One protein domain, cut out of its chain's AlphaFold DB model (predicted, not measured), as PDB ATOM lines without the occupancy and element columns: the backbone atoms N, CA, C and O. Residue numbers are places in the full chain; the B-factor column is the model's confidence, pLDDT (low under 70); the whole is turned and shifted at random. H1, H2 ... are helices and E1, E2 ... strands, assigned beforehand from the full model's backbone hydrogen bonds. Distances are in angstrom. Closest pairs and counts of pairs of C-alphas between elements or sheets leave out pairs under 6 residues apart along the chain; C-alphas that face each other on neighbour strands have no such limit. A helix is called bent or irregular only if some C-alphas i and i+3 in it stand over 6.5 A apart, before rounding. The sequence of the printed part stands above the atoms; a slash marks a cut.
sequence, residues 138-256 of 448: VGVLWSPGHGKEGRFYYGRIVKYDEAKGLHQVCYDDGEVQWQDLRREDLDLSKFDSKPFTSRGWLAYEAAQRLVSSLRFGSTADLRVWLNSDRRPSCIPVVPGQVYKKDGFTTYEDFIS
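This is residues 138 to 256 of the 448 residues of the protein "Hypothetical protein" of Chloropicon roscoffensis (UniProt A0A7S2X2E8). Two lobes sit side by side: a strongly twisted, curled sheet of four strands, E1 to E4, and a loose cluster of four short helices, H1 to H4, whose H1 only grazes the sheet with residues 210 to 213. A long stretch with no named element, residues 180 to 203, leads from one lobe to the other. The printed part has 119 residues, in the order E1 E2 E3 E4 H1 H2 H3 H4, mixed in class, with under half of its residues in named elements. The antiparallel sheet, ordered E1 E2 E3 E4, is a meander, each strand the antiparallel neighbour of the one before. The whole is compact, radius of gyration of the C-alphas 14.4 A, spanning 41 by 34 by 26 A.

Find C-alpha 138 at (-17.925, 36.815, 13.006), where E1, residues 138 to 142, begins. E2, residues 151 to 161, runs 25.1 A and bends by 82 degrees at residue 158; E3, residues 166 to 171, runs 15.2 A; E4 is residues 176 to 179. H1, residues 204 to 213, runs 14.0 A; H2 is residues 219 to 226, H3 residues 239 to 245, and H4 residues 251 to 255, ending at (-10.283, 49.886, 5.908).

Look for N 140 and O 153, 2.8 A, in hairpin E1 and E2; N 158 and O 168, 2.8 A, in hairpin E2 and E3; and N 169 and O 177, 2.8 A, in hairpin E3 and E4. H1 touches H4, closest C-alphas Ser 212 and Ile 255, 4.5 A. H2 touches H4, closest C-alphas Thr 219 and Tyr 251, 6.0 A. H3 is close to but not clearly touching H1, closest C-alphas Tyr 204 and Tyr 243, 6.1 A. Every O i to N i+4 pair is within hydrogen-bond range in H1, H2 and H4; irregular H3, with C-alphas 242 and 245 7.7 A apart, has 1 of 3, and 1 of 4 O i to N i+3 pairs.

The C-alphas of His 146 and Lys 245, the two farthest apart, are 44.8 A apart. The printed part has no cut; the links E4 to H1 and H2 to H3 are long. Check the B-factor column at residues 144 to 149 and 189 to 199, where the model's pLDDT is under 70.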
ATOM      1  N   VAL A 138     -18.147  36.129  11.727       81.62
ATOM      2  CA  VAL A 138     -17.925  36.815  13.006       81.62
ATOM      3  C   VAL A 138     -18.657  36.087  14.132       81.62
ATOM      4  O   VAL A 138     -19.794  35.657  13.953       81.62
ATOM      5  N   GLY A 139     -18.002  35.915  15.277       81.69
ATOM      6  CA  GLY A 139     -18.632  35.615  16.560       81.69
ATOM      7  C   GLY A 139     -18.922  36.914  17.294       81.69
ATOM      8  O   GLY A 139     -18.041  37.760  17.365       81.69
ATOM      9  N   VAL A 140     -20.127  37.083  17.830       80.44
ATOM     10  CA  VAL A 140     -20.545  38.271  18.589       80.44
ATOM     11  C   VAL A 140     -20.905  37.847  20.007       80.44
ATOM     12  O   VAL A 140     -21.653  36.881  20.181       80.44
ATOM     13  N   LEU A 141     -20.365  38.531  21.016       78.81
ATOM     14  CA  LEU A 141     -20.655  38.246  22.418       78.81
ATOM     15  C   LEU A 141     -22.091  38.651  22.761       78.81
ATOM     16  O   LEU A 141     -22.396  39.829  22.917       78.81
ATOM     17  N   TRP A 142     -22.974  37.671  22.932       78.50
ATOM     18  CA  TRP A 142     -24.318  37.914  23.436       78.50
ATOM     19  C   TRP A 142     -24.356  37.677  24.945       78.50
ATOM     20  O   TRP A 142     -24.296  36.539  25.425       78.50
ATOM     21  N   SER A 143     -24.460  38.771  25.693       71.50
ATOM     22  CA  SER A 143     -24.628  38.752  27.145       71.50
ATOM     23  C   SER A 143     -26.108  38.922  27.493       71.50
ATOM     24  O   SER A 143     -26.637  40.028  27.340       71.50
ATOM     25  N   PRO A 144     -26.802  37.883  28.000       58.78
ATOM     26  CA  PRO A 144     -28.081  38.102  28.654       58.78
ATOM     27  C   PRO A 144     -27.805  38.946  29.902       58.78
ATOM     28  O   PRO A 144     -27.130  38.489  30.827       58.78
ATOM     29  N   GLY A 145     -28.293  40.190  29.908       52.84
ATOM     30  CA  GLY A 145     -28.152  41.093  31.052       52.84
ATOM     31  C   GLY A 145     -28.578  40.422  32.364       52.84
ATOM     32  O   GLY A 145     -29.376  39.487  32.345       52.84
ATOM     33  N   HIS A 146     -28.050  40.922  33.489       46.31
ATOM     34  CA  HIS A 146     -28.060  40.300  34.831       46.31
ATOM     35  C   HIS A 146     -26.894  39.330  35.123       46.31
ATOM     36  O   HIS A 146     -27.107  38.198  35.551       46.31
ATOM     37  N   GLY A 147     -25.649  39.798  34.957       48.88
ATOM     38  CA  GLY A 147     -24.473  39.230  35.644       48.88
ATOM     39  C   GLY A 147     -24.058  37.807  35.252       48.88
ATOM     40  O   GLY A 147     -23.280  37.189  35.970       48.88
ATOM     41  N   LYS A 148     -24.571  37.281  34.138       50.62
ATOM     42  CA  LYS A 148     -24.152  35.995  33.570       50.62
ATOM     43  C   LYS A 148     -23.046  36.219  32.549       50.62
ATOM     44  O   LYS A 148     -23.090  37.195  31.801       50.62
ATOM     45  N   GLU A 149     -22.090  35.297  32.495       58.16
ATOM     46  CA  GLU A 149     -21.066  35.283  31.450       58.16
ATOM     47  C   GLU A 149     -21.730  35.213  30.068       58.16
ATOM     48  O   GLU A 149     -22.589  34.361  29.810       58.16
ATOM     49  N   GLY A 150     -21.364  36.147  29.189       70.25
ATOM     50  CA  GLY A 150     -21.863  36.180  27.820       70.25
ATOM     51  C   GLY A 150     -21.333  35.010  26.996       70.25
ATOM     52  O   GLY A 150     -20.251  34.482  27.249       70.25
ATOM     53  N   ARG A 151     -22.085  34.614  25.967       80.25
ATOM     54  CA  ARG A 151     -21.679  33.564  25.025       80.25
ATOM     55  C   ARG A 151     -21.488  34.159  23.637       80.25
ATOM     56  O   ARG A 151     -22.332  34.917  23.175       80.25
ATOM     57  N   PHE A 152     -20.425  33.769  22.940       81.31
ATOM     58  CA  PHE A 152     -20.257  34.111  21.529       81.31
ATOM     59  C   PHE A 152     -21.225  33.314  20.644       81.31
ATOM     60  O   PHE A 152     -21.210  32.080  20.644       81.31
ATOM     61  N   TYR A 153     -22.041  34.031  19.871       82.12
ATOM     62  CA  TYR A 153     -22.885  33.491  18.804       82.12
ATOM     63  C   TYR A 153     -22.243  33.814  17.464       82.12
ATOM     64  O   TYR A 153     -21.849  34.953  17.221       82.12
ATOM     65  N   TYR A 154     -22.117  32.816  16.595       82.69
ATOM     66  CA  TYR A 154     -21.344  32.939  15.365       82.69
ATOM     67  C   TYR A 154     -22.241  33.026  14.131       82.69
ATOM     68  O   TYR A 154     -23.321  32.442  14.102       82.69
ATOM     69  N   GLY A 155     -21.801  33.785  13.127       84.00
ATOM     70  CA  GLY A 155     -22.562  34.044  11.911       84.00
ATOM     71  C   GLY A 155     -21.745  34.695  10.798       84.00
ATOM     72  O   GLY A 155     -20.516  34.771  10.851       84.00
ATOM     73  N   ARG A 156     -22.438  35.194   9.772       81.31
ATOM     74  CA  ARG A 156     -21.889  35.973   8.651       81.31
ATOM     75  C   ARG A 156     -22.502  37.358   8.584       81.31
ATOM     76  O   ARG A 156     -23.715  37.508   8.688       81.31
ATOM     77  N   ILE A 157     -21.674  38.350   8.284       83.19
ATOM     78  CA  ILE A 157     -22.130  39.692   7.927       83.19
ATOM     79  C   ILE A 157     -22.701  39.635   6.501       83.19
ATOM     80  O   ILE A 157     -22.026  39.191   5.572       83.19
ATOM     81  N   VAL A 158     -23.954  40.054   6.322       80.69
ATOM     82  CA  VAL A 158     -24.697  39.968   5.051       80.69
ATOM     83  C   VAL A 158     -24.924  41.343   4.422       80.69
ATOM     84  O   VAL A 158     -24.838  41.474   3.202       80.69
ATOM     85  N   LYS A 159     -25.214  42.370   5.233       81.44
ATOM     86  CA  LYS A 159     -25.465  43.755   4.790       81.44
ATOM     87  C   LYS A 159     -24.919  44.768   5.796       81.44
ATOM     88  O   LYS A 159     -24.654  44.423   6.942       81.44
ATOM     89  N   TYR A 160     -24.818  46.022   5.367       81.94
ATOM     90  CA  TYR A 160     -24.508  47.180   6.201       81.94
ATOM     91  C   TYR A 160     -25.508  48.299   5.876       81.94
ATOM     92  O   TYR A 160     -25.796  48.536   4.703       81.94
ATOM     93  N   ASP A 161     -26.067  48.932   6.905       81.62
ATOM     94  CA  ASP A 161     -26.960  50.091   6.821       81.62
ATOM     95  C   ASP A 161     -26.143  51.322   7.217       81.62
ATOM     96  O   ASP A 161     -25.949  51.609   8.400       81.62
ATOM     97  N   GLU A 162     -25.634  52.023   6.207       73.62
ATOM     98  CA  GLU A 162     -24.750  53.181   6.362       73.62
ATOM     99  C   GLU A 162     -25.420  54.344   7.106       73.62
ATOM    100  O   GLU A 162     -24.761  55.034   7.880       73.62
ATOM    101  N   ALA A 163     -26.741  54.507   6.969       73.62
ATOM    102  CA  ALA A 163     -27.489  55.558   7.657       73.62
ATOM    103  C   ALA A 163     -27.630  55.308   9.170       73.62
ATOM    104  O   ALA A 163     -27.885  56.246   9.926       73.62
ATOM    105  N   LYS A 164     -27.482  54.053   9.623       77.94
ATOM    106  CA  LYS A 164     -27.588  53.666  11.043       77.94
ATOM    107  C   LYS A 164     -26.283  53.142  11.645       77.94
ATOM    108  O   LYS A 164     -26.214  52.971  12.858       77.94
ATOM    109  N   GLY A 165     -25.270  52.853  10.827       78.56
ATOM    110  CA  GLY A 165     -24.039  52.184  11.253       78.56
ATOM    111  C   GLY A 165     -24.245  50.732  11.708       78.56
ATOM    112  O   GLY A 165     -23.442  50.213  12.480       78.56
ATOM    113  N   LEU A 166     -25.331  50.085  11.273       85.25
ATOM    114  CA  LEU A 166     -25.696  48.732  11.698       85.25
ATOM    115  C   LEU A 166     -25.282  47.692  10.657       85.25
ATOM    116  O   LEU A 166     -25.453  47.878   9.454       85.25
ATOM    117  N   HIS A 167     -24.807  46.550  11.135       85.62
ATOM    118  CA  HIS A 167     -24.402  45.404  10.336       85.62
ATOM    119  C   HIS A 167     -25.475  44.325  10.473       85.62
ATOM    120  O   HIS A 167     -25.874  43.983  11.586       85.62
ATOM    121  N   GLN A 168     -25.951  43.783   9.356       86.12
ATOM    122  CA  GLN A 168     -26.856  42.641   9.366       86.12
ATOM    123  C   GLN A 168     -26.033  41.360   9.501       86.12
ATOM    124  O   GLN A 168     -25.364  40.969   8.544       86.12
ATOM    125  N   VAL A 169     -26.100  40.703  10.656       83.94
ATOM    126  CA  VAL A 169     -25.496  39.388  10.898       83.94
ATOM    127  C   VAL A 169     -26.562  38.313  10.729       83.94
ATOM    128  O   VAL A 169     -27.652  38.430  11.283       83.94
ATOM    129  N   CYS A 170     -26.250  37.280   9.950       84.56
ATOM    130  CA  CYS A 170     -26.996  36.030   9.872       84.56
ATOM    131  C   CYS A 170     -26.221  34.973  10.664       84.56
ATOM    132  O   CYS A 170     -25.115  34.606  10.260       84.56
ATOM    133  N   TYR A 171     -26.757  34.557  11.804       86.25
ATOM    134  CA  TYR A 171     -26.155  33.583  12.707       86.25
ATOM    135  C   TYR A 171     -26.292  32.151  12.175       86.25
ATOM    136  O   TYR A 171     -27.157  31.853  11.350       86.25
ATOM    137  N   ASP A 172     -25.427  31.253  12.646       81.19
ATOM    138  CA  ASP A 172     -25.393  29.845  12.227       81.19
ATOM    139  C   ASP A 172     -26.657  29.061  12.665       81.19
ATOM    140  O   ASP A 172     -26.935  27.991  12.125       81.19
ATOM    141  N   ASP A 173     -27.457  29.600  13.595       81.12
ATOM    142  CA  ASP A 173     -28.795  29.106  13.972       81.12
ATOM    143  C   ASP A 173     -29.928  29.582  13.031       81.12
ATOM    144  O   ASP A 173     -31.072  29.132  13.145       81.12
ATOM    145  N   GLY A 174     -29.610  30.456  12.072       79.25
ATOM    146  CA  GLY A 174     -30.543  31.040  11.112       79.25
ATOM    147  C   GLY A 174     -31.228  32.331  11.574       79.25
ATOM    148  O   GLY A 174     -32.050  32.863  10.821       79.25
ATOM    149  N   GLU A 175     -30.924  32.865  12.764       83.25
ATOM    150  CA  GLU A 175     -31.388  34.202  13.144       83.25
ATOM    151  C   GLU A 175     -30.664  35.298  12.353       83.25
ATOM    152  O   GLU A 175     -29.473  35.216  12.059       83.25
ATOM    153  N   VAL A 176     -31.384  36.376  12.027       85.44
ATOM    154  CA  VAL A 176     -30.821  37.536  11.326       85.44
ATOM    155  C   VAL A 176     -31.099  38.800  12.128       85.44
ATOM    156  O   VAL A 176     -32.256  39.196  12.270       85.44
ATOM    157  N   GLN A 177     -30.048  39.460  12.613       85.12
ATOM    158  CA  GLN A 177     -30.154  40.671  13.430       85.12
ATOM    159  C   GLN A 177     -29.310  41.823  12.879       85.12
ATOM    160  O   GLN A 177     -28.340  41.615  12.153       85.12
ATOM    161  N   TRP A 178     -29.694  43.053  13.226       84.88
ATOM    162  CA  TRP A 178     -28.948  44.274  12.921       84.88
ATOM    163  C   TRP A 178     -28.245  44.769  14.185       84.88
ATOM    164  O   TRP A 178     -28.922  45.141  15.140       84.88
ATOM    165  N   GLN A 179     -26.913  44.775  14.193       81.62
ATOM    166  CA  GLN A 179     -26.096  45.125  15.363       81.62
ATOM    167  C   GLN A 179     -24.915  46.021  14.967       81.62
ATOM    168  O   GLN A 179     -24.408  45.951  13.845       81.62
ATOM    169  N   ASP A 180     -24.461  46.888  15.873       81.25
ATOM    170  CA  ASP A 180     -23.258  47.693  15.643       81.25
ATOM    171  C   ASP A 180     -22.017  46.921  16.105       81.25
ATOM    172  O   ASP A 180     -21.566  47.059  17.239       81.25
ATOM    173  N   LEU A 181     -21.440  46.124  15.203       79.81
ATOM    174  CA  LEU A 181     -20.258  45.292  15.466       79.81
ATOM    175  C   LEU A 181     -19.011  46.072  15.913       79.81
ATOM    176  O   LEU A 181     -18.043  45.463  16.351       79.81
ATOM    177  N   ARG A 182     -19.011  47.408  15.834       73.94
ATOM    178  CA  ARG A 182     -17.933  48.252  16.379       73.94
ATOM    179  C   ARG A 182     -18.064  48.449  17.898       73.94
ATOM    180  O   ARG A 182     -17.138  48.959  18.524       73.94
ATOM    181  N   ARG A 183     -19.222  48.100  18.473       74.06
ATOM    182  CA  ARG A 183     -19.596  48.285  19.887       74.06
ATOM    183  C   ARG A 183     -19.751  46.973  20.659       74.06
ATOM    184  O   ARG A 183     -19.788  47.032  21.886       74.06
ATOM    185  N   GLU A 184     -19.832  45.851  19.950       78.88
ATOM    186  CA  GLU A 184     -19.881  44.496  20.504       78.88
ATOM    187  C   GLU A 184     -18.480  43.877  20.585       78.88
ATOM    188  O   GLU A 184     -17.586  44.239  19.818       78.88
ATOM    189  N   ASP A 185     -18.297  42.905  21.478       74.19
ATOM    190  CA  ASP A 185     -17.051  42.141  21.573       74.19
ATOM    191  C   ASP A 185     -17.090  40.966  20.585       74.19
ATOM    192  O   ASP A 185     -18.082  40.230  20.527       74.19
ATOM    193  N   LEU A 186     -16.030  40.792  19.784       79.69
ATOM    194  CA  LEU A 186     -16.023  39.847  18.657       79.69
ATOM    195  C   LEU A 186     -14.993  38.717  18.816       79.69
ATOM    196  O   LEU A 186     -13.828  38.968  19.129       79.69
ATOM    197  N   ASP A 187     -15.399  37.485  18.495       74.50
ATOM    198  CA  ASP A 187     -14.530  36.303  18.391       74.50
ATOM    199  C   ASP A 187     -14.413  35.821  16.934       74.50
ATOM    200  O   ASP A 187     -15.380  35.800  16.175       74.50
ATOM    201  N   LEU A 188     -13.206  35.413  16.543       70.00
ATOM    202  CA  LEU A 188     -12.834  34.988  15.189       70.00
ATOM    203  C   LEU A 188     -12.131  33.617  15.175       70.00
ATOM    204  O   LEU A 188     -11.758  33.125  14.111       70.00
ATOM    205  N   SER A 189     -11.977  32.985  16.345       63.22
ATOM    206  CA  SER A 189     -11.223  31.745  16.567       63.22
ATOM    207  C   SER A 189     -11.639  30.570  15.678       63.22
ATOM    208  O   SER A 189     -10.791  29.785  15.258       63.22
ATOM    209  N   LYS A 190     -12.930  30.457  15.347       63.44
ATOM    210  CA  LYS A 190     -13.502  29.308  14.625       63.44
ATOM    211  C   LYS A 190     -13.397  29.371  13.098       63.44
ATOM    212  O   LYS A 190     -13.923  28.479  12.432       63.44
ATOM    213  N   PHE A 191     -12.817  30.429  12.521       62.62
ATOM    214  CA  PHE A 191     -13.150  30.815  11.142       62.62
ATOM    215  C   PHE A 191     -12.045  30.870  10.094       62.62
ATOM    216  O   PHE A 191     -12.322  31.289   8.971       62.62
ATOM    217  N   ASP A 192     -10.885  30.284  10.373       51.78
ATOM    218  CA  ASP A 192     -10.056  29.732   9.303       51.78
ATOM    219  C   ASP A 192      -9.327  28.461   9.757       51.78
ATOM    220  O   ASP A 192      -9.216  28.199  10.952       51.78
ATOM    221  N   SER A 193      -8.833  27.657   8.814       54.09
ATOM    222  CA  SER A 193      -8.066  26.433   9.129       54.09
ATOM    223  C   SER A 193      -6.646  26.726   9.635       54.09
ATOM    224  O   SER A 193      -6.020  25.889  10.282       54.09
ATOM    225  N   LYS A 194      -6.151  27.940   9.359       56.41
ATOM    226  CA  LYS A 194      -4.924  28.536   9.908       56.41
ATOM    227  C   LYS A 194      -5.205  30.010  10.239       56.41
ATOM    228  O   LYS A 194      -4.718  30.892   9.534       56.41
ATOM    229  N   PRO A 195      -6.044  30.302  11.253       59.09
ATOM    230  CA  PRO A 195      -6.563  31.652  11.465       59.09
ATOM    231  C   PRO A 195      -5.497  32.605  12.015       59.09
ATOM    232  O   PRO A 195      -5.583  33.813  11.800       59.09
ATOM    233  N   PHE A 196      -4.473  32.065  12.680       63.62
ATOM    234  CA  PHE A 196      -3.455  32.831  13.388       63.62
ATOM    235  C   PHE A 196      -2.042  32.537  12.881       63.62
ATOM    236  O   PHE A 196      -1.679  31.405  12.560       63.62
ATOM    237  N   THR A 197      -1.224  33.585  12.859       69.75
ATOM    238  CA  THR A 197       0.237  33.506  12.773       69.75
ATOM    239  C   THR A 197       0.811  32.800  14.007       69.75
ATOM    240  O   THR A 197       0.167  32.729  15.054       69.75
ATOM    241  N   SER A 198       2.075  32.371  13.949       66.38
ATOM    242  CA  SER A 198       2.797  31.791  15.100       66.38
ATOM    243  C   SER A 198       2.928  32.724  16.316       66.38
ATOM    244  O   SER A 198       3.397  32.300  17.368       66.38
ATOM    245  N   ARG A 199       2.516  33.993  16.185       68.75
ATOM    246  CA  ARG A 199       2.493  35.014  17.243       68.75
ATOM    247  C   ARG A 199       1.083  35.294  17.790       68.75
ATOM    248  O   ARG A 199       0.909  36.269  18.509       68.75
ATOM    249  N   GLY A 200       0.074  34.501  17.414       76.31
ATOM    250  CA  GLY A 200      -1.317  34.661  17.862       76.31
ATOM    251  C   GLY A 200      -2.127  35.747  17.136       76.31
ATOM    252  O   GLY A 200      -3.330  35.860  17.359       76.31
ATOM    253  N   TRP A 201      -1.511  36.523  16.238       82.69
ATOM    254  CA  TRP A 201      -2.217  37.521  15.426       82.69
ATOM    255  C   TRP A 201      -2.980  36.869  14.279       82.69
ATOM    256  O   TRP A 201      -2.448  35.963  13.637       82.69
ATOM    257  N   LEU A 202      -4.184  37.363  13.997       81.81
ATOM    258  CA  LEU A 202      -5.016  36.968  12.862       81.81
ATOM    259  C   LEU A 202      -4.243  37.160  11.539       81.81
ATOM    260  O   LEU A 202      -3.475  38.107  11.405       81.81
ATOM    261  N   ALA A 203      -4.415  36.284  10.549       82.31
ATOM    262  CA  ALA A 203      -3.745  36.457   9.253       82.31
ATOM    263  C   ALA A 203      -4.154  37.784   8.568       82.31
ATOM    264  O   ALA A 203      -5.326  38.159   8.618       82.31
ATOM    265  N   TYR A 204      -3.219  38.471   7.891       82.31
ATOM    266  CA  TYR A 204      -3.445  39.809   7.307       82.31
ATOM    267  C   TYR A 204      -4.718  39.897   6.447       82.31
ATOM    268  O   TYR A 204      -5.552  40.771   6.670       82.31
ATOM    269  N   GLU A 205      -4.913  38.948   5.528       78.25
ATOM    270  CA  GLU A 205      -6.105  38.851   4.671       78.25
ATOM    271  C   GLU A 205      -7.415  38.754   5.472       78.25
ATOM    272  O   GLU A 205      -8.414  39.384   5.126       78.25
ATOM    273  N   ALA A 206      -7.426  37.985   6.564       74.12
ATOM    274  CA  ALA A 206      -8.590  37.856   7.438       74.12
ATOM    275  C   ALA A 206      -8.813  39.130   8.274       74.12
ATOM    276  O   ALA A 206      -9.953  39.575   8.423       74.12
ATOM    277  N   ALA A 207      -7.735  39.769   8.742       84.56
ATOM    278  CA  ALA A 207      -7.790  41.038   9.462       84.56
ATOM    279  C   ALA A 207      -8.303  42.190   8.581       84.56
ATOM    280  O   ALA A 207      -9.199  42.917   9.005       84.56
ATOM    281  N   GLN A 208      -7.815  42.313   7.341       82.88
ATOM    282  CA  GLN A 208      -8.278  43.312   6.372       82.88
ATOM    283  C   GLN A 208      -9.751  43.081   5.995       82.88
ATOM    284  O   GLN A 208     -10.527  44.032   5.921       82.88
ATOM    285  N   ARG A 209     -10.188  41.821   5.836       77.50
ATOM    286  CA  ARG A 209     -11.607  41.493   5.598       77.50
ATOM    287  C   ARG A 209     -12.505  41.892   6.768       77.50
ATOM    288  O   ARG A 209     -13.574  42.452   6.518       77.50
ATOM    289  N   LEU A 210     -12.091  41.645   8.015       81.25
ATOM    290  CA  LEU A 210     -12.854  42.081   9.186       81.25
ATOM    291  C   LEU A 210     -12.917  43.608   9.261       81.25
ATOM    292  O   LEU A 210     -14.009  44.173   9.290       81.25
ATOM    293  N   VAL A 211     -11.765  44.276   9.263       85.44
ATOM    294  CA  VAL A 211     -11.680  45.732   9.430       85.44
ATOM    295  C   VAL A 211     -12.415  46.458   8.306       85.44
ATOM    296  O   VAL A 211     -13.125  47.428   8.570       85.44
ATOM    297  N   SER A 212     -12.375  45.924   7.083       80.81
ATOM    298  CA  SER A 212     -13.209  46.433   6.001       80.81
ATOM    299  C   SER A 212     -14.699  46.189   6.224       80.81
ATOM    300  O   SER A 212     -15.506  47.090   5.984       80.81
ATOM    301  N   SER A 213     -15.100  45.013   6.718       76.69
ATOM    302  CA  SER A 213     -16.511  44.724   7.011       76.69
ATOM    303  C   SER A 213     -17.124  45.626   8.091       76.69
ATOM    304  O   SER A 213     -18.332  45.833   8.054       76.69
ATOM    305  N   LEU A 214     -16.298  46.209   8.973       81.94
ATOM    306  CA  LEU A 214     -16.693  47.187   9.999       81.94
ATOM    307  C   LEU A 214     -16.910  48.618   9.464       81.94
ATOM    308  O   LEU A 214     -17.386  49.477  10.205       81.94
ATOM    309  N   ARG A 215     -16.562  48.883   8.191       76.69
ATOM    310  CA  ARG A 215     -16.877  50.123   7.450       76.69
ATOM    311  C   ARG A 215     -16.566  51.416   8.228       76.69
ATOM    312  O   ARG A 215     -17.414  52.297   8.366       76.69
ATOM    313  N   PHE A 216     -15.337  51.536   8.734       81.38
ATOM    314  CA  PHE A 216     -14.855  52.776   9.354       81.38
ATOM    315  C   PHE A 216     -14.893  53.945   8.355       81.38
ATOM    316  O   PHE A 216     -14.449  53.801   7.218       81.38
ATOM    317  N   GLY A 217     -15.401  55.106   8.783       72.94
ATOM    318  CA  GLY A 217     -15.480  56.302   7.933       72.94
ATOM    319  C   GLY A 217     -14.129  56.989   7.719       72.94
ATOM    320  O   GLY A 217     -13.920  57.644   6.701       72.94
ATOM    321  N   SER A 218     -13.192  56.827   8.658       78.88
ATOM    322  CA  SER A 218     -11.849  57.399   8.578       78.88
ATOM    323  C   SER A 218     -10.784  56.526   9.252       78.88
ATOM    324  O   SER A 218     -11.070  55.671  10.096       78.88
ATOM    325  N   THR A 219      -9.513  56.796   8.941       81.56
ATOM    326  CA  THR A 219      -8.375  56.184   9.644       81.56
ATOM    327  C   THR A 219      -8.211  56.675  11.083       81.56
ATOM    328  O   THR A 219      -7.542  56.006  11.872       81.56
ATOM    329  N   ALA A 220      -8.856  57.784  11.466       81.81
ATOM    330  CA  ALA A 220      -8.944  58.209  12.859       81.81
ATOM    331  C   ALA A 220      -9.883  57.291  13.661       81.81
ATOM    332  O   ALA A 220      -9.483  56.799  14.715       81.81
ATOM    333  N   ASP A 221     -11.068  56.977  13.126       82.31
ATOM    334  CA  ASP A 221     -12.044  56.089  13.782       82.31
ATOM    335  C   ASP A 221     -11.472  54.683  13.989       82.31
ATOM    336  O   ASP A 221     -11.585  54.107  15.073       82.31
ATOM    337  N   LEU A 222     -10.770  54.157  12.975       87.00
ATOM    338  CA  LEU A 222     -10.050  52.892  13.095       87.00
ATOM    339  C   LEU A 222      -8.994  52.943  14.210       87.00
ATOM    340  O   LEU A 222      -8.882  51.992  14.979       87.00
ATOM    341  N   ARG A 223      -8.211  54.026  14.330       86.44
ATOM    342  CA  ARG A 223      -7.206  54.150  15.403       86.44
ATOM    343  C   ARG A 223      -7.844  54.207  16.786       86.44
ATOM    344  O   ARG A 223      -7.290  53.611  17.705       86.44
ATOM    345  N   VAL A 224      -8.986  54.878  16.942       86.62
ATOM    346  CA  VAL A 224      -9.737  54.877  18.208       86.62
ATOM    347  C   VAL A 224     -10.182  53.452  18.548       86.62
ATOM    348  O   VAL A 224      -9.921  52.985  19.652       86.62
ATOM    349  N   TRP A 225     -10.754  52.724  17.584       88.88
ATOM    350  CA  TRP A 225     -11.169  51.335  17.787       88.88
ATOM    351  C   TRP A 225      -9.991  50.398  18.106       88.88
ATOM    352  O   TRP A 225     -10.077  49.619  19.053       88.88
ATOM    353  N   LEU A 226      -8.856  50.518  17.405       88.94
ATOM    354  CA  LEU A 226      -7.656  49.696  17.641       88.94
ATOM    355  C   LEU A 226      -7.041  49.886  19.042       88.94
ATOM    356  O   LEU A 226      -6.410  48.963  19.560       88.94
ATOM    357  N   ASN A 227      -7.221  51.059  19.653       86.25
ATOM    358  CA  ASN A 227      -6.773  51.351  21.018       86.25
ATOM    359  C   ASN A 227      -7.862  51.112  22.081       86.25
ATOM    360  O   ASN A 227      -7.620  51.370  23.254       86.25
ATOM    361  N   SER A 228      -9.048  50.636  21.689       82.06
ATOM    362  CA  SER A 228     -10.159  50.354  22.604       82.06
ATOM    363  C   SER A 228     -10.220  48.881  23.011       82.06
ATOM    364  O   SER A 228      -9.782  47.999  22.266       82.06
ATOM    365  N   ASP A 229     -10.868  48.605  24.142       78.69
ATOM    366  CA  ASP A 229     -11.128  47.240  24.624       78.69
ATOM    367  C   ASP A 229     -12.076  46.442  23.705       78.69
ATOM    368  O   ASP A 229     -12.140  45.220  23.795       78.69
ATOM    369  N   ARG A 230     -12.768  47.113  22.766       74.50
ATOM    370  CA  ARG A 230     -13.617  46.487  21.732       74.50
ATOM    371  C   ARG A 230     -12.826  45.857  20.582       74.50
ATOM    372  O   ARG A 230     -13.413  45.214  19.713       74.50
ATOM    373  N   ARG A 231     -11.503  46.051  20.527       84.94
ATOM    374  CA  ARG A 231     -10.636  45.379  19.549       84.94
ATOM    375  C   ARG A 231     -10.473  43.901  19.945       84.94
ATOM    376  O   ARG A 231      -9.927  43.634  21.015       84.94
ATOM    377  N   PRO A 232     -10.803  42.936  19.063       81.38
ATOM    378  CA  PRO A 232     -10.489  41.527  19.284       81.38
ATOM    379  C   PRO A 232      -9.000  41.333  19.572       81.38
ATOM    380  O   PRO A 232      -8.147  41.865  18.857       81.38
ATOM    381  N   SER A 233      -8.678  40.542  20.596       78.50
ATOM    382  CA  SER A 233      -7.301  40.338  21.071       78.50
ATOM    383  C   SER A 233      -6.335  39.885  19.969       78.50
ATOM    384  O   SER A 233      -5.165  40.257  19.997       78.50
ATOM    385  N   CYS A 234      -6.838  39.160  18.967       78.56
ATOM    386  CA  CYS A 234      -6.100  38.666  17.807       78.56
ATOM    387  C   CYS A 234      -5.801  39.708  16.711       78.56
ATOM    388  O   CYS A 234      -5.073  39.394  15.768       78.56
ATOM    389  N   ILE A 235      -6.319  40.937  16.796       84.75
ATOM    390  CA  ILE A 235      -5.923  42.045  15.914       84.75
ATOM    391  C   ILE A 235      -4.898  42.911  16.653       84.75
ATOM    392  O   ILE A 235      -5.173  43.327  17.774       84.75
ATOM    393  N   PRO A 236      -3.727  43.220  16.073       85.62
ATOM    394  CA  PRO A 236      -2.728  44.059  16.727       85.62
ATOM    395  C   PRO A 236      -3.158  45.527  16.789       85.62
ATOM    396  O   PRO A 236      -3.744  46.048  15.844       85.62
ATOM    397  N   VAL A 237      -2.782  46.219  17.871       86.88
ATOM    398  CA  VAL A 237      -2.986  47.676  18.043       86.88
ATOM    399  C   VAL A 237      -2.282  48.480  16.938       86.88
ATOM    400  O   VAL A 237      -2.780  49.516  16.505       86.88
ATOM    401  N   VAL A 238      -1.143  47.978  16.437       87.31
ATOM    402  CA  VAL A 238      -0.364  48.591  15.346       87.31
ATOM    403  C   VAL A 238      -0.220  47.608  14.166       87.31
ATOM    404  O   VAL A 238       0.835  46.983  13.999       87.31
ATOM    405  N   PRO A 239      -1.257  47.456  13.315       87.12
ATOM    406  CA  PRO A 239      -1.247  46.554  12.159       87.12
ATOM    407  C   PRO A 239      -0.040  46.738  11.233       87.12
ATOM    408  O   PRO A 239       0.557  45.753  10.807       87.12
ATOM    409  N   GLY A 240       0.382  47.984  10.996       82.19
ATOM    410  CA  GLY A 240       1.508  48.294  10.108       82.19
ATOM    411  C   GLY A 240       2.890  47.843  10.596       82.19
ATOM    412  O   GLY A 240       3.825  47.822   9.801       82.19
ATOM    413  N   GLN A 241       3.048  47.461  11.869       83.06
ATOM    414  CA  GLN A 241       4.281  46.826  12.355       83.06
ATOM    415  C   GLN A 241       4.230  45.301  12.217       83.06
ATOM    416  O   GLN A 241       5.222  44.690  11.819       83.06
ATOM    417  N   VAL A 242       3.082  44.692  12.526       84.81
ATOM    418  CA  VAL A 242       2.908  43.232  12.501       84.81
ATOM    419  C   VAL A 242       2.831  42.719  11.065       84.81
ATOM    420  O   VAL A 242       3.642  41.886  10.674       84.81
ATOM    421  N   TYR A 243       1.937  43.287  10.257       83.75
ATOM    422  CA  TYR A 243       1.653  42.837   8.892       83.75
ATOM    423  C   TYR A 243       2.564  43.468   7.826       83.75
ATOM    424  O   TYR A 243       2.305  43.338   6.628       83.75
ATOM    425  N   LYS A 244       3.657  44.136   8.231       80.31
ATOM    426  CA  LYS A 244       4.602  44.823   7.325       80.31
ATOM    427  C   LYS A 244       5.166  43.903   6.235       80.31
ATOM    428  O   LYS A 244       5.474  44.362   5.139       80.31
ATOM    429  N   LYS A 245       5.334  42.614   6.546       74.75
ATOM    430  CA  LYS A 245       5.814  41.586   5.604       74.75
ATOM    431  C   LYS A 245       4.682  40.827   4.903       74.75
ATOM    432  O   LYS A 245       4.937  40.197   3.884       74.75
ATOM    433  N   ASP A 246       3.456  40.941   5.408       73.25
ATOM    434  CA  ASP A 246       2.295  40.142   4.995       73.25
ATOM    435  C   ASP A 246       1.400  40.866   3.971       73.25
ATOM    436  O   ASP A 246       0.386  40.325   3.538       73.25
ATOM    437  N   GLY A 247       1.774  42.085   3.562       73.44
ATOM    438  CA  GLY A 247       1.107  42.844   2.495       73.44
ATOM    439  C   GLY A 247       0.424  44.146   2.922       73.44
ATOM    440  O   GLY A 247      -0.185  44.793   2.061       73.44
ATOM    441  N   PHE A 248       0.541  44.547   4.194       80.31
ATOM    442  CA  PHE A 248       0.040  45.834   4.689       80.31
ATOM    443  C   PHE A 248       0.752  47.009   4.007       80.31
ATOM    444  O   PHE A 248       1.982  47.053   3.949       80.31
ATOM    445  N   THR A 249      -0.029  47.980   3.536       76.75
ATOM    446  CA  THR A 249       0.450  49.242   2.956       76.75
ATOM    447  C   THR A 249       0.147  50.411   3.881       76.75
ATOM    448  O   THR A 249       1.033  50.910   4.570       76.75
ATOM    449  N   THR A 250      -1.115  50.830   3.919       79.75
ATOM    450  CA  THR A 250      -1.589  51.992   4.664       79.75
ATOM    451  C   THR A 250      -2.879  51.658   5.412       79.75
ATOM    452  O   THR A 250      -3.532  50.642   5.161       79.75
ATOM    453  N   TYR A 251      -3.259  52.517   6.359       81.06
ATOM    454  CA  TYR A 251      -4.491  52.326   7.127       81.06
ATOM    455  C   TYR A 251      -5.746  52.516   6.260       81.06
ATOM    456  O   TYR A 251      -6.784  51.937   6.561       81.06
ATOM    457  N   GLU A 252      -5.645  53.281   5.173       80.06
ATOM    458  CA  GLU A 252      -6.714  53.499   4.201       80.06
ATOM    459  C   GLU A 252      -7.039  52.206   3.435       80.06
ATOM    460  O   GLU A 252      -8.205  51.822   3.392       80.06
ATOM    461  N   ASP A 253      -6.033  51.480   2.923       74.31
ATOM    462  CA  ASP A 253      -6.240  50.167   2.273       74.31
ATOM    463  C   ASP A 253      -6.748  49.118   3.276       74.31
ATOM    464  O   ASP A 253      -7.570  48.268   2.939       74.31
ATOM    465  N   PHE A 254      -6.318  49.194   4.539       81.00
ATOM    466  CA  PHE A 254      -6.761  48.270   5.586       81.00
ATOM    467  C   PHE A 254      -8.258  48.420   5.940       81.00
ATOM    468  O   PHE A 254      -8.895  47.435   6.311       81.00
ATOM    469  N   ILE A 255      -8.835  49.620   5.781       82.44
ATOM    470  CA  ILE A 255     -10.283  49.886   5.908       82.44
ATOM    471  C   ILE A 255     -11.013  49.604   4.588       82.44
ATOM    472  O   ILE A 255     -12.025  48.903   4.542       82.44
ATOM    473  N   SER A 256     -10.504  50.160   3.499       73.31
ATOM    474  CA  SER A 256     -11.139  50.148   2.187       73.31
ATOM    475  C   SER A 256     -10.139  49.610   1.172       73.31
ATOM    476  O   SER A 256      -9.519  50.406   0.462       73.31
TER     477      SER A 256